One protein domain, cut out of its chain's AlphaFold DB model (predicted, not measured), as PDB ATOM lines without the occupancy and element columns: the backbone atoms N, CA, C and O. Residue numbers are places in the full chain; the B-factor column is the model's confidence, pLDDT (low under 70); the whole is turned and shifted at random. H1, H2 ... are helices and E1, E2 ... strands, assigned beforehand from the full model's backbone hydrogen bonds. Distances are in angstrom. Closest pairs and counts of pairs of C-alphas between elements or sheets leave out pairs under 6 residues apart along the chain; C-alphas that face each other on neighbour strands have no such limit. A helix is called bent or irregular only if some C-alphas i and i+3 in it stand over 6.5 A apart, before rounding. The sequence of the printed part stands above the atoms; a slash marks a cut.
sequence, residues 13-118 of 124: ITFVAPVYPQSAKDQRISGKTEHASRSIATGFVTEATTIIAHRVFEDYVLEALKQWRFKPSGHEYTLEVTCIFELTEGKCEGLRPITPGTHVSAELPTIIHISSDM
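This is residues 13 to 118 of the 124 residues of the protein "TonB_C domain-containing protein" of Solibacter usitatus (strain Ellin6076) (UniProt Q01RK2). A long, twisted sheet of five strands has one helix, H2, slantwise over one face on its E2, E1, E3 side, in two layers; the small helix H1 only grazes the sheet. Residues 93 to 99, between E3 and E4, stick out at one end. The printed part has 106 residues, in the mixed class, with two named helices and five named strands: H1 E1 E2 H2 E3 E4 E5. The mixed sheet runs E2 E1 E3 E5 E4. The whole is only just compact, close to loose, with a radius of gyration of the C-alphas of 15.0 A and spans of 53 by 25 by 18 A.

E3, residues 78 to 88, is antiparallel to E1, residues 31 to 38; N 33 and O 83 are within hydrogen-bond range at 2.8 A. E3 is parallel to E5, residues 111 to 117, with N 84 and O 112 at 2.8 A. E1 and edge strand E2, residues 47 to 52, form a hairpin, with N 49 and O 36 at 2.7 A. E5 and edge strand E4, residues 102 to 107, form another, with N 113 and O 105 at 2.7 A. H2, residues 55 to 66, is on the sheet at a height of 8.0 A, slantwise at 37 degrees to E1 on the local plane; its closest C-alphas to E2 are Leu 62 and Ala 48, 6.8 A apart. E2, H2 and E3 form a split strand-helix-strand unit, two strands running the same way with E1 between them, and its crossover is left-handed. H1, residues 22 to 26, only just touches H2, at residues 56 to 57 alone, with 3 pairs of C-alphas within 8 A; the closest are Ala 24 and Val 56, 6.8 A. Every O i to N i+4 pair is within hydrogen-bond range in H1, and 6 of 8 in H2.

E3 is 31.5 A long, E1 23.1 A, E5 19.6 A and H2 17.3 A. H2 is irregular, with C-alphas 56 and 59 7.1 A apart. H1 begins at C-alpha 22 (24.677, 15.115, -57.549), and E5 ends at C-alpha 117 (32.331, 22.938, -61.809).

The C-alphas farthest apart, of Gly 74 and Gly 94, are 52.6 A apart. The printed part has no cut; the links H2 to E3 and E3 to E4 are long. Mean pLDDT of the printed part is 76.3, and it is under 70 at residues 39, 88 to 106, 108 to 109 and 116 to 118.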
ATOM      1  N   ILE A  13      36.451  26.028 -35.184       86.69
ATOM      2  CA  ILE A  13      37.657  25.190 -35.107       86.69
ATOM      3  C   ILE A  13      37.697  24.211 -36.278       86.69
ATOM      4  O   ILE A  13      38.747  23.981 -36.872       86.69
ATOM      5  N   THR A  14      36.558  23.597 -36.593       85.12
ATOM      6  CA  THR A  14      36.443  22.610 -37.665       85.12
ATOM      7  C   THR A  14      35.283  22.991 -38.553       85.12
ATOM      8  O   THR A  14      34.131  22.955 -38.128       85.12
ATOM      9  N   PHE A  15      35.615  23.343 -39.788       84.69
ATOM     10  CA  PHE A  15      34.662  23.597 -40.850       84.69
ATOM     11  C   PHE A  15      34.524  22.350 -41.718       84.69
ATOM     12  O   PHE A  15      35.526  21.794 -42.169       84.69
ATOM     13  N   VAL A  16      33.286  21.941 -41.977       85.75
ATOM     14  CA  VAL A  16      32.971  20.899 -42.958       85.75
ATOM     15  C   VAL A  16      32.069  21.514 -44.011       85.75
ATOM     16  O   VAL A  16      30.943  21.908 -43.721       85.75
ATOM     17  N   ALA A  17      32.565  21.630 -45.236       81.12
ATOM     18  CA  ALA A  17      31.757  22.162 -46.317       81.12
ATOM     19  C   ALA A  17      30.578  21.228 -46.635       81.12
ATOM     20  O   ALA A  17      30.774  20.009 -46.675       81.12
ATOM     21  N   PRO A  18      29.377  21.766 -46.908       84.12
ATOM     22  CA  PRO A  18      28.275  20.954 -47.391       84.12
ATOM     23  C   PRO A  18      28.585  20.388 -48.771       84.12
ATOM     24  O   PRO A  18      29.089  21.078 -49.661       84.12
ATOM     25  N   VAL A  19      28.286  19.101 -48.940       83.06
ATOM     26  CA  VAL A  19      28.463  18.419 -50.220       83.06
ATOM     27  C   VAL A  19      27.408  18.934 -51.186       83.06
ATOM     28  O   VAL A  19      26.226  18.973 -50.860       83.06
ATOM     29  N   TYR A  20      27.836  19.304 -52.391       81.38
ATOM     30  CA  TYR A  20      26.912  19.645 -53.461       81.38
ATOM     31  C   TYR A  20      26.271  18.350 -53.996       81.38
ATOM     32  O   TYR A  20      26.978  17.554 -54.629       81.38
ATOM     33  N   PRO A  21      24.958  18.126 -53.804       81.00
ATOM     34  CA  PRO A  21      24.305  16.884 -54.191       81.00
ATOM     35  C   PRO A  21      24.302  16.682 -55.701       81.00
ATOM     36  O   PRO A  21      23.988  17.591 -56.471       81.00
ATOM     37  N   GLN A  22      24.605  15.457 -56.130       79.06
ATOM     38  CA  GLN A  22      24.677  15.115 -57.549       79.06
ATOM     39  C   GLN A  22      23.329  15.318 -58.247       79.06
ATOM     40  O   GLN A  22      23.292  15.927 -59.305       79.06
ATOM     41  N   SER A  23      22.220  15.006 -57.570       80.56
ATOM     42  CA  SER A  23      20.862  15.275 -58.057       80.56
ATOM     43  C   SER A  23      20.594  16.750 -58.378       80.56
ATOM     44  O   SER A  23      19.815  17.035 -59.286       80.56
ATOM     45  N   ALA A  24      21.220  17.694 -57.667       82.69
ATOM     46  CA  ALA A  24      21.132  19.113 -58.004       82.69
ATOM     47  C   ALA A  24      22.061  19.483 -59.167       82.69
ATOM     48  O   ALA A  24      21.681  20.318 -59.983       82.69
ATOM     49  N   LYS A  25      23.228  18.832 -59.297       78.56
ATOM     50  CA  LYS A  25      24.122  19.006 -60.458       78.56
ATOM     51  C   LYS A  25      23.451  18.505 -61.739       78.56
ATOM     52  O   LYS A  25      23.390  19.246 -62.713       78.56
ATOM     53  N   ASP A  26      22.875  17.303 -61.701       78.06
ATOM     54  CA  ASP A  26      22.174  16.670 -62.826       78.06
ATOM     55  C   ASP A  26      20.988  17.515 -63.307       78.06
ATOM     56  O   ASP A  26      20.755  17.667 -64.505       78.06
ATOM     57  N   GLN A  27      20.259  18.122 -62.369       80.00
ATOM     58  CA  GLN A  27      19.125  19.002 -62.666       80.00
ATOM     59  C   GLN A  27      19.527  20.469 -62.885       80.00
ATOM     60  O   GLN A  27      18.659  21.305 -63.126       80.00
ATOM     61  N   ARG A  28      20.824  20.794 -62.793       79.81
ATOM     62  CA  ARG A  28      21.372  22.156 -62.882       79.81
ATOM     63  C   ARG A  28      20.695  23.163 -61.939       79.81
ATOM     64  O   ARG A  28      20.456  24.312 -62.302       79.81
ATOM     65  N   ILE A  29      20.363  22.726 -60.730       81.94
ATOM     66  CA  ILE A  29      19.668  23.536 -59.726       81.94
ATOM     67  C   ILE A  29      20.709  24.337 -58.954       81.94
ATOM     68  O   ILE A  29      21.417  23.767 -58.145       81.94
ATOM     69  N   SER A  30      20.787  25.647 -59.145       84.19
ATOM     70  CA  SER A  30      21.517  26.553 -58.249       84.19
ATOM     71  C   SER A  30      20.562  27.215 -57.255       84.19
ATOM     72  O   SER A  30      19.351  27.288 -57.482       84.19
ATOM     73  N   GLY A  31      21.079  27.682 -56.120       84.12
ATOM     74  CA  GLY A  31      20.230  28.325 -55.122       84.12
ATOM     75  C   GLY A  31      20.968  28.764 -53.871       84.12
ATOM     76  O   GLY A  31      22.081  28.333 -53.598       84.12
ATOM     77  N   LYS A  32      20.320  29.621 -53.085       87.38
ATOM     78  CA  LYS A  32      20.798  30.009 -51.757       87.38
ATOM     79  C   LYS A  32      19.967  29.337 -50.673       87.38
ATOM     80  O   LYS A  32      18.760  29.150 -50.839       87.38
ATOM     81  N   THR A  33      20.608  28.990 -49.568       86.62
ATOM     82  CA  THR A  33      19.962  28.415 -48.395       86.62
ATOM     83  C   THR A  33      20.446  29.107 -47.130       86.62
ATOM     84  O   THR A  33      21.642  29.248 -46.917       86.62
ATOM     85  N   GLU A  34      19.524  29.511 -46.275       88.50
ATOM     86  CA  GLU A  34      19.745  30.256 -45.039       88.50
ATOM     87  C   GLU A  34      19.326  29.363 -43.868       88.50
ATOM     88  O   GLU A  34      18.218  28.813 -43.852       88.50
ATOM     89  N   HIS A  35      20.237  29.119 -42.932       87.19
ATOM     90  CA  HIS A  35      20.041  28.211 -41.803       87.19
ATOM     91  C   HIS A  35      20.458  28.905 -40.508       87.19
ATOM     92  O   HIS A  35      21.532  29.486 -40.434       87.19
ATOM     93  N   ALA A  36      19.644  28.804 -39.465       84.00
ATOM     94  CA  ALA A  36      19.987  29.250 -38.123       84.00
ATOM     95  C   ALA A  36      20.486  28.065 -37.295       84.00
ATOM     96  O   ALA A  36      19.742  27.129 -37.024       84.00
ATOM     97  N   SER A  37      21.728  28.118 -36.842       81.25
ATOM     98  CA  SER A  37      22.268  27.194 -35.848       81.25
ATOM     99  C   SER A  37      22.257  27.836 -34.463       81.25
ATOM    100  O   SER A  37      22.595  29.005 -34.299       81.25
ATOM    101  N   ARG A  38      21.828  27.075 -33.459       76.56
ATOM    102  CA  ARG A  38      21.663  27.488 -32.066       76.56
ATOM    103  C   ARG A  38      22.473  26.560 -31.159       76.56
ATOM    104  O   ARG A  38      22.637  25.371 -31.441       76.56
ATOM    105  N   SER A  39      22.923  27.120 -30.037       68.19
ATOM    106  CA  SER A  39      23.474  26.383 -28.894       68.19
ATOM    107  C   SER A  39      24.877  25.809 -29.100       68.19
ATOM    108  O   SER A  39      25.158  24.651 -28.828       68.19
ATOM    109  N   ILE A  40      25.803  26.686 -29.493       75.69
ATOM    110  CA  ILE A  40      27.230  26.375 -29.708       75.69
ATOM    111  C   ILE A  40      28.061  26.408 -28.398       75.69
ATOM    112  O   ILE A  40      29.283  26.274 -28.409       75.69
ATOM    113  N   ALA A  41      27.422  26.535 -27.231       74.62
ATOM    114  CA  ALA A  41      28.094  26.743 -25.939       74.62
ATOM    115  C   ALA A  41      29.144  25.672 -25.588       74.62
ATOM    116  O   ALA A  41      30.180  25.974 -24.989       74.62
ATOM    117  N   THR A  42      28.893  24.424 -25.993       73.50
ATOM    118  CA  THR A  42      29.767  23.260 -25.771       73.50
ATOM    119  C   THR A  42      30.805  23.056 -26.878       73.50
ATOM    120  O   THR A  42      31.638  22.156 -26.777       73.50
ATOM    121  N   GLY A  43      30.777  23.887 -27.924       77.38
ATOM    122  CA  GLY A  43      31.597  23.741 -29.124       77.38
ATOM    123  C   GLY A  43      30.968  22.875 -30.221       77.38
ATOM    124  O   GLY A  43      31.603  22.656 -31.250       77.38
ATOM    125  N   PHE A  44      29.734  22.401 -30.040       82.12
ATOM    126  CA  PHE A  44      28.981  21.652 -31.051       82.12
ATOM    127  C   PHE A  44      27.681  22.370 -31.384       82.12
ATOM    128  O   PHE A  44      27.072  22.980 -30.511       82.12
ATOM    129  N   VAL A  45      27.233  22.257 -32.631       83.00
ATOM    130  CA  VAL A  45      25.893  22.704 -33.024       83.00
ATOM    131  C   VAL A  45      24.880  21.687 -32.503       83.00
ATOM    132  O   VAL A  45      24.777  20.590 -33.050       83.00
ATOM    133  N   THR A  46      24.149  22.009 -31.434       77.81
ATOM    134  CA  THR A  46      23.098  21.112 -30.917       77.81
ATOM    135  C   THR A  46      21.750  21.321 -31.595       77.81
ATOM    136  O   THR A  46      20.982  20.369 -31.707       77.81
ATOM    137  N   GLU A  47      21.466  22.528 -32.083       82.19
ATOM    138  CA  GLU A  47      20.258  22.823 -32.854       82.19
ATOM    139  C   GLU A  47      20.624  23.484 -34.182       82.19
ATOM    140  O   GLU A  47      21.389  24.444 -34.225       82.19
ATOM    141  N   ALA A  48      20.049  22.991 -35.274       83.38
ATOM    142  CA  ALA A  48      20.106  23.625 -36.582       83.38
ATOM    143  C   ALA A  48      18.684  23.684 -37.142       83.38
ATOM    144  O   ALA A  48      18.003  22.665 -37.241       83.38
ATOM    145  N   THR A  49      18.236  24.892 -37.454       84.38
ATOM    146  CA  THR A  49      16.912  25.210 -37.976       84.38
ATOM    147  C   THR A  49      17.069  25.794 -39.367       84.38
ATOM    148  O   THR A  49      17.778  26.778 -39.568       84.38
ATOM    149  N   THR A  50      16.378  25.220 -40.339       86.25
ATOM    150  CA  THR A  50      16.317  25.770 -41.690       86.25
ATOM    151  C   THR A  50      15.415  27.006 -41.700       86.25
ATOM    152  O   THR A  50      14.240  26.900 -41.350       86.25
ATOM    153  N   ILE A  51      15.931  28.171 -42.108       87.44
ATOM    154  CA  ILE A  51      15.095  29.365 -42.329       87.44
ATOM    155  C   ILE A  51      14.499  29.275 -43.735       87.44
ATOM    156  O   ILE A  51      13.282  29.253 -43.912       87.44
ATOM    157  N   ILE A  52      15.372  29.180 -44.741       85.00
ATOM    158  CA  ILE A  52      15.016  29.091 -46.158       85.00
ATOM    159  C   ILE A  52      15.969  28.096 -46.807       85.00
ATOM    160  O   ILE A  52      17.176  28.292 -46.786       85.00
ATOM    161  N   ALA A  53      15.463  27.036 -47.424       83.38
ATOM    162  CA  ALA A  53      16.314  26.137 -48.193       83.38
ATOM    163  C   ALA A  53      15.558  25.451 -49.311       83.38
ATOM    164  O   ALA A  53      14.361  25.182 -49.210       83.38
ATOM    165  N   HIS A  54      16.290  25.095 -50.362       82.25
ATOM    166  CA  HIS A  54      15.784  24.124 -51.312       82.25
ATOM    167  C   HIS A  54      15.869  22.734 -50.673       82.25
ATOM    168  O   HIS A  54      16.931  22.344 -50.185       82.25
ATOM    169  N   ARG A  55      14.782  21.955 -50.735       82.56
ATOM    170  CA  ARG A  55      14.691  20.605 -50.139       82.56
ATOM    171  C   ARG A  55      15.835  19.666 -50.556       82.56
ATOM    172  O   ARG A  55      16.186  18.753 -49.827       82.56
ATOM    173  N   VAL A  56      16.419  19.893 -51.734       84.94
ATOM    174  CA  VAL A  56      17.551  19.103 -52.255       84.94
ATOM    175  C   VAL A  56      18.871  19.377 -51.528       84.94
ATOM    176  O   VAL A  56      19.709  18.488 -51.487       84.94
ATOM    177  N   PHE A  57      19.058  20.581 -50.976       85.88
ATOM    178  CA  PHE A  57      20.282  21.000 -50.280       85.88
ATOM    179  C   PHE A  57      20.144  20.937 -48.760       85.88
ATOM    180  O   PHE A  57      21.146  20.771 -48.079       85.88
ATOM    181  N   GLU A  58      18.919  21.058 -48.243       85.88
ATOM    182  CA  GLU A  58      18.624  21.107 -46.807       85.88
ATOM    183  C   GLU A  58      19.323  19.994 -46.016       85.88
ATOM    184  O   GLU A  58      20.063  20.281 -45.080       85.88
ATOM    185  N   ASP A  59      19.145  18.736 -46.423       86.31
ATOM    186  CA  ASP A  59      19.692  17.589 -45.692       86.31
ATOM    187  C   ASP A  59      21.233  17.615 -45.672       86.31
ATOM    188  O   ASP A  59      21.853  17.549 -44.612       86.31
ATOM    189  N   TYR A  60      21.852  17.877 -46.828       86.31
ATOM    190  CA  TYR A  60      23.308  17.963 -46.988       86.31
ATOM    191  C   TYR A  60      23.930  19.104 -46.177       86.31
ATOM    192  O   TYR A  60      25.027  18.958 -45.629       86.31
ATOM    193  N   VAL A  61      23.246  20.248 -46.091       86.31
ATOM    194  CA  VAL A  61      23.715  21.382 -45.288       86.31
ATOM    195  C   VAL A  61      23.553  21.092 -43.802       86.31
ATOM    196  O   VAL A  61      24.489  21.331 -43.039       86.31
ATOM    197  N   LEU A  62      22.423  20.523 -43.374       86.56
ATOM    198  CA  LEU A  62      22.212  20.132 -41.979       86.56
ATOM    199  C   LEU A  62      23.247  19.101 -41.511       86.56
ATOM    200  O   LEU A  62      23.779  19.228 -40.407       86.56
ATOM    201  N   GLU A  63      23.560  18.099 -42.331       87.19
ATOM    202  CA  GLU A  63      24.604  17.115 -42.029       87.19
ATOM    203  C   GLU A  63      25.998  17.742 -41.925       87.19
ATOM    204  O   GLU A  63      26.784  17.365 -41.050       87.19
ATOM    205  N   ALA A  64      26.308  18.722 -42.773       86.19
ATOM    206  CA  ALA A  64      27.576  19.439 -42.715       86.19
ATOM    207  C   ALA A  64      27.678  20.316 -41.462       86.19
ATOM    208  O   ALA A  64      28.666  20.223 -40.735       86.19
ATOM    209  N   LEU A  65      26.633  21.093 -41.151       85.56
ATOM    210  CA  LEU A  65      26.566  21.943 -39.957       85.56
ATOM    211  C   LEU A  65      26.723  21.136 -38.661       85.56
ATOM    212  O   LEU A  65      27.403  21.579 -37.739       85.56
ATOM    213  N   LYS A  66      26.158  19.925 -38.592       84.69
ATOM    214  CA  LYS A  66      26.324  19.021 -37.438       84.69
ATOM    215  C   LYS A  66      27.771  18.578 -37.218       84.69
ATOM    216  O   LYS A  66      28.150  18.256 -36.094       84.69
ATOM    217  N   GLN A  67      28.576  18.535 -38.277       87.81
ATOM    218  CA  GLN A  67      29.991  18.175 -38.191       87.81
ATOM    219  C   GLN A  67      30.882  19.368 -37.829       87.81
ATOM    220  O   GLN A  67      32.075  19.186 -37.567       87.81
ATOM    221  N   TRP A  68      30.327  20.581 -37.791       86.75
ATOM    222  CA  TRP A  68      31.086  21.757 -37.407       86.75
ATOM    223  C   TRP A  68      31.434  21.723 -35.932       86.75
ATOM    224  O   TRP A  68      30.632  21.345 -35.074       86.75
ATOM    225  N   ARG A  69      32.656  22.161 -35.642       85.94
ATOM    226  CA  ARG A  69      33.129  22.324 -34.271       85.94
ATOM    227  C   ARG A  69      33.563  23.745 -34.049       85.94
ATOM    228  O   ARG A  69      34.332  24.300 -34.828       85.94
ATOM    229  N   PHE A  70      33.132  24.286 -32.933       86.62
ATOM    230  CA  PHE A  70      33.447  25.620 -32.478       86.62
ATOM    231  C   PHE A  70      34.206  25.562 -31.162       86.62
ATOM    232  O   PHE A  70      34.227  24.549 -30.461       86.62
ATOM    233  N   LYS A  71      34.836  26.676 -30.816       84.62
ATOM    234  CA  LYS A  71      35.498  26.829 -29.532       84.62
ATOM    235  C   LYS A  71      34.441  26.964 -28.429       84.62
ATOM    236  O   LYS A  71      33.657  27.908 -28.489       84.62
ATOM    237  N   PRO A  72      34.414  26.064 -27.427       83.62
ATOM    238  CA  PRO A  72      33.500  26.200 -26.302       83.62
ATOM    239  C   PRO A  72      33.857  27.462 -25.516       83.62
ATOM    240  O   PRO A  72      34.965  27.575 -24.988       83.62
ATOM    241  N   SER A  73      32.929  28.413 -25.450       78.94
ATOM    242  CA  SER A  73      33.050  29.603 -24.597       78.94
ATOM    243  C   SER A  73      32.142  29.530 -23.366       78.94
ATOM    244  O   SER A  73      32.277  30.351 -22.467       78.94
ATOM    245  N   GLY A  74      31.222  28.555 -23.309       80.00
ATOM    246  CA  GLY A  74      30.187  28.475 -22.276       80.00
ATOM    247  C   GLY A  74      29.002  29.424 -22.499       80.00
ATOM    248  O   GLY A  74      28.074  29.409 -21.694       80.00
ATOM    249  N   HIS A  75      29.001  30.205 -23.583       79.81
ATOM    250  CA  HIS A  75      27.903  31.095 -23.958       79.81
ATOM    251  C   HIS A  75      27.062  30.493 -25.089       79.81
ATOM    252  O   HIS A  75      27.582  29.857 -26.006       79.81
ATOM    253  N   GLU A  76      25.744  30.681 -25.025       81.00
ATOM    254  CA  GLU A  76      24.844  30.270 -26.101       81.00
ATOM    255  C   GLU A  76      24.956  31.251 -27.273       81.00
ATOM    256  O   GLU A  76      24.664  32.437 -27.127       81.00
ATOM    257  N   TYR A  77      25.361  30.747 -28.439       80.50
ATOM    258  CA  TYR A  77      25.387  31.522 -29.677       80.50
ATOM    259  C   TYR A  77      24.302  31.072 -30.632       80.50
ATOM    260  O   TYR A  77      23.997  29.879 -30.734       80.50
ATOM    261  N   THR A  78      23.777  32.045 -31.371       81.38
ATOM    262  CA  THR A  78      22.945  31.814 -32.548       81.38
ATOM    263  C   THR A  78      23.712  32.301 -33.769       81.38
ATOM    264  O   THR A  78      24.088  33.468 -33.837       81.38
ATOM    265  N   LEU A  79      23.971  31.398 -34.708       80.44
ATOM    266  CA  LEU A  79      24.667  31.667 -35.956       80.44
ATOM    267  C   LEU A  79      23.717  31.494 -37.128       80.44
ATOM    268  O   LEU A  79      23.175  30.410 -37.336       80.44
ATOM    269  N   GLU A  80      23.579  32.539 -37.929       85.81
ATOM    270  CA  GLU A  80      22.912  32.452 -39.218       85.81
ATOM    271  C   GLU A  80      23.948  32.126 -40.296       85.81
ATOM    272  O   GLU A  80      24.920  32.856 -40.484       85.81
ATOM    273  N   VAL A  81      23.761  30.992 -40.962       85.25
ATOM    274  CA  VAL A  81      24.642  30.464 -41.997       85.25
ATOM    275  C   VAL A  81      23.919  30.531 -43.330       85.25
ATOM    276  O   VAL A  81      22.906  29.861 -43.541       85.25
ATOM    277  N   THR A  82      24.466  31.312 -44.253       87.19
ATOM    278  CA  THR A  82      23.977  31.405 -45.628       87.19
ATOM    279  C   THR A  82      24.884  30.595 -46.542       87.19
ATOM    280  O   THR A  82      26.044  30.944 -46.735       87.19
ATOM    281  N   CYS A  83      24.362  29.521 -47.123       84.88
ATOM    282  CA  CYS A  83      25.044  28.725 -48.136       84.88
ATOM    283  C   CYS A  83      24.553  29.126 -49.526       84.88
ATOM    284  O   CYS A  83      23.356  29.082 -49.803       84.88
ATOM    285  N   ILE A  84      25.462  29.495 -50.414       86.62
ATOM    286  CA  ILE A  84      25.165  29.872 -51.792       86.62
ATOM    287  C   ILE A  84      25.729  28.785 -52.696       86.62
ATOM    288  O   ILE A  84      26.939  28.590 -52.761       86.62
ATOM    289  N   PHE A  85      24.842  28.060 -53.366       85.06
ATOM    290  CA  PHE A  85      25.175  27.011 -54.317       85.06
ATOM    291  C   PHE A  85      25.157  27.583 -55.726       85.06
ATOM    292  O   PHE A  85      24.091  27.839 -56.294       85.06
ATOM    293  N   GLU A  86      26.341  27.730 -56.305       83.81
ATOM    294  CA  GLU A  86      26.519  28.196 -57.675       83.81
ATOM    295  C   GLU A  86      27.053  27.063 -58.551       83.81
ATOM    296  O   GLU A  86      28.018  26.373 -58.217       83.81
ATOM    297  N   LEU A  87      26.400  26.865 -59.695       77.38
ATOM    298  CA  LEU A  87      26.913  26.018 -60.764       77.38
ATOM    299  C   LEU A  87      27.591  26.923 -61.773       77.38
ATOM    300  O   LEU A  87      26.943  27.783 -62.371       77.38
ATOM    301  N   THR A  88      28.889  26.732 -61.956       69.12
ATOM    302  CA  THR A  88      29.621  27.409 -63.020       69.12
ATOM    303  C   THR A  88      29.649  26.474 -64.223       69.12
ATOM    304  O   THR A  88      30.051  25.315 -64.110       69.12
ATOM    305  N   GLU A  89      29.182  26.949 -65.379       63.03
ATOM    306  CA  GLU A  89      29.328  26.220 -66.640       63.03
ATOM    307  C   GLU A  89      30.801  26.272 -67.062       63.03
ATOM    308  O   GLU A  89      31.233  27.161 -67.798       63.03
ATOM    309  N   GLY A  90      31.598  25.334 -66.552       53.59
ATOM    310  CA  GLY A  90      32.954  25.112 -67.022       53.59
ATOM    311  C   GLY A  90      32.925  24.753 -68.501       53.59
ATOM    312  O   GLY A  90      32.394  23.714 -68.898       53.59
ATOM    313  N   LYS A  91      33.506  25.600 -69.355       44.09
ATOM    314  CA  LYS A  91      33.908  25.161 -70.693       44.09
ATOM    315  C   LYS A  91      34.875  23.995 -70.500       44.09
ATOM    316  O   LYS A  91      35.952  24.186 -69.943       44.09
ATOM    317  N   CYS A  92      34.493  22.809 -70.973       46.88
ATOM    318  CA  CYS A  92      35.350  21.627 -71.041       46.88
ATOM    319  C   CYS A  92      36.493  21.886 -72.047       46.88
ATOM    320  O   CYS A  92      36.497  21.370 -73.162       46.88
ATOM    321  N   GLU A  93      37.454  22.735 -71.683       45.66
ATOM    322  CA  GLU A  93      38.624  23.056 -72.495       45.66
ATOM    323  C   GLU A  93      39.770  22.111 -72.108       45.66
ATOM    324  O   GLU A  93      40.662  22.433 -71.333       45.66
ATOM    325  N   GLY A  94      39.689  20.882 -72.624       45.31
ATOM    326  CA  GLY A  94      40.845  20.104 -73.089       45.31
ATOM    327  C   GLY A  94      41.959  19.685 -72.120       45.31
ATOM    328  O   GLY A  94      42.855  18.969 -72.562       45.31
ATOM    329  N   LEU A  95      41.944  20.036 -70.835       41.28
ATOM    330  CA  LEU A  95      42.927  19.544 -69.868       41.28
ATOM    331  C   LEU A  95      42.238  18.903 -68.674       41.28
ATOM    332  O   LEU A  95      41.549  19.550 -67.900       41.28
ATOM    333  N   ARG A  96      42.470  17.597 -68.547       47.53
ATOM    334  CA  ARG A  96      42.024  16.730 -67.457       47.53
ATOM    335  C   ARG A  96      42.301  17.380 -66.090       47.53
ATOM    336  O   ARG A  96      43.476  17.497 -65.735       47.53
ATOM    337  N   PRO A  97      41.285  17.673 -65.264       43.09
ATOM    338  CA  PRO A  97      41.465  17.765 -63.827       43.09
ATOM    339  C   PRO A  97      41.132  16.391 -63.240       43.09
ATOM    340  O   PRO A  97      40.039  15.860 -63.405       43.09
ATOM    341  N   ILE A  98      42.097  15.799 -62.550       42.22
ATOM    342  CA  ILE A  98      41.997  14.497 -61.867       42.22
ATOM    343  C   ILE A  98      41.049  14.492 -60.653       42.22
ATOM    344  O   ILE A  98      40.967  13.485 -59.955       42.22
ATOM    345  N   THR A  99      40.293  15.566 -60.411       47.78
ATOM    346  CA  THR A  99      39.337  15.634 -59.303       47.78
ATOM    347  C   THR A  99      38.160  16.538 -59.681       47.78
ATOM    348  O   THR A  99      38.408  17.666 -60.109       47.78
ATOM    349  N   PRO A 100      36.895  16.110 -59.498       48.47
ATOM    350  CA  PRO A 100      35.737  17.001 -59.572       48.47
ATOM    351  C   PRO A 100      35.819  18.015 -58.423       48.47
ATOM    352  O   PRO A 100      35.390  17.759 -57.297       48.47
ATOM    353  N   GLY A 101      36.465  19.149 -58.689       51.88
ATOM    354  CA  GLY A 101      36.747  20.183 -57.703       51.88
ATOM    355  C   GLY A 101      35.479  20.948 -57.353       51.88
ATOM    356  O   GLY A 101      35.126  21.907 -58.029       51.88
ATOM    357  N   THR A 102      34.791  20.534 -56.290       54.06
ATOM    358  CA  THR A 102      33.855  21.434 -55.605       54.06
ATOM    359  C   THR A 102      34.715  22.454 -54.865       54.06
ATOM    360  O   THR A 102      35.459  22.078 -53.958       54.06
ATOM    361  N   HIS A 103      34.687  23.711 -55.297       58.81
ATOM    362  CA  HIS A 103      35.437  24.788 -54.668       58.81
ATOM    363  C   HIS A 103      34.542  25.453 -53.622       58.81
ATOM    364  O   HIS A 103      33.398  25.813 -53.891       58.81
ATOM    365  N   VAL A 104      35.049  25.574 -52.398       63.06
ATOM    366  CA  VAL A 104      34.283  26.116 -51.275       63.06
ATOM    367  C   VAL A 104      35.007  27.347 -50.767       63.06
ATOM    368  O   VAL A 104      36.102  27.246 -50.215       63.06
ATOM    369  N   SER A 105      34.392  28.504 -50.969       64.12
ATOM    370  CA  SER A 105      34.864  29.790 -50.464       64.12
ATOM    371  C   SER A 105      33.909  30.224 -49.361       64.12
ATOM    372  O   SER A 105      32.745  30.457 -49.640       64.12
ATOM    373  N   ALA A 106      34.345  30.316 -48.111       65.62
ATOM    374  CA  ALA A 106      33.455  30.671 -47.005       65.62
ATOM    375  C   ALA A 106      33.970  31.899 -46.248       65.62
ATOM    376  O   ALA A 106      35.124  31.923 -45.820       65.62
ATOM    377  N   GLU A 107      33.104  32.891 -46.047       70.12
ATOM    378  CA  GLU A 107      33.302  33.978 -45.084       70.12
ATOM    379  C   GLU A 107      32.786  33.489 -43.727       70.12
ATOM    380  O   GLU A 107      31.665  33.765 -43.290       70.12
ATOM    381  N   LEU A 108      33.596  32.627 -43.111       67.06
ATOM    382  CA  LEU A 108      33.223  31.902 -41.904       67.06
ATOM    383  C   LEU A 108      32.972  32.845 -40.717       67.06
ATOM    384  O   LEU A 108      33.722  33.805 -40.539       67.06
ATOM    385  N   PRO A 109      32.009  32.514 -39.831       63.50
ATOM    386  CA  PRO A 109      31.098  31.363 -39.889       63.50
ATOM    387  C   PRO A 109      29.735  31.658 -40.554       63.50
ATOM    388  O   PRO A 109      28.868  30.788 -40.537       63.50
ATOM    389  N   THR A 110      29.520  32.853 -41.107       76.00
ATOM    390  CA  THR A 110      28.196  33.340 -41.539       76.00
ATOM    391  C   THR A 110      27.853  33.041 -42.995       76.00
ATOM    392  O   THR A 110      26.682  32.822 -43.304       76.00
ATOM    393  N   ILE A 111      28.824  33.020 -43.913       81.38
ATOM    394  CA  ILE A 111      28.544  32.835 -45.346       81.38
ATOM    395  C   ILE A 111      29.430  31.734 -45.928       81.38
ATOM    396  O   ILE A 111      30.636  31.690 -45.701       81.38
ATOM    397  N   ILE A 112      28.834  30.842 -46.715       83.69
ATOM    398  CA  ILE A 112      29.512  29.769 -47.439       83.69
ATOM    399  C   ILE A 112      29.121  29.855 -48.910       83.69
ATOM    400  O   ILE A 112      27.960  29.677 -49.253       83.69
ATOM    401  N   HIS A 113      30.081  30.054 -49.796       80.56
ATOM    402  CA  HIS A 113      29.908  29.898 -51.235       80.56
ATOM    403  C   HIS A 113      30.429  28.529 -51.657       80.56
ATOM    404  O   HIS A 113      31.602  28.196 -51.471       80.56
ATOM    405  N   ILE A 114      29.544  27.736 -52.243       82.06
ATOM    406  CA  ILE A 114      29.840  26.433 -52.812       82.06
ATOM    407  C   ILE A 114      29.713  26.580 -54.321       82.06
ATOM    408  O   ILE A 114      28.603  26.596 -54.856       82.06
ATOM    409  N   SER A 115      30.850  26.676 -55.006       74.19
ATOM    410  CA  SER A 115      30.894  26.622 -56.460       74.19
ATOM    411  C   SER A 115      31.270  25.214 -56.907       74.19
ATOM    412  O   SER A 115      32.276  24.634 -56.489       74.19
ATOM    413  N   SER A 116      30.430  24.620 -57.749       69.88
ATOM    414  CA  SER A 116      30.758  23.354 -58.402       69.88
ATOM    415  C   SER A 116      30.970  23.593 -59.885       69.88
ATOM    416  O   SER A 116      30.077  24.093 -60.570       69.88
ATOM    417  N   ASP A 117      32.121  23.146 -60.382       63.88
ATOM    418  CA  ASP A 117      32.331  22.938 -61.809       63.88
ATOM    419  C   ASP A 117      31.571  21.670 -62.220       63.88
ATOM    420  O   ASP A 117      31.679  20.621 -61.564       63.88
ATOM    421  N   MET A 118      30.723  21.766 -63.243       57.34
ATOM    422  CA  MET A 118      30.122  20.572 -63.830       57.34
ATOM    423  C   MET A 118      31.175  19.881 -64.688       57.34
ATOM    424  O   MET A 118      31.379  20.247 -65.842       57.34
TER     425      MET A 118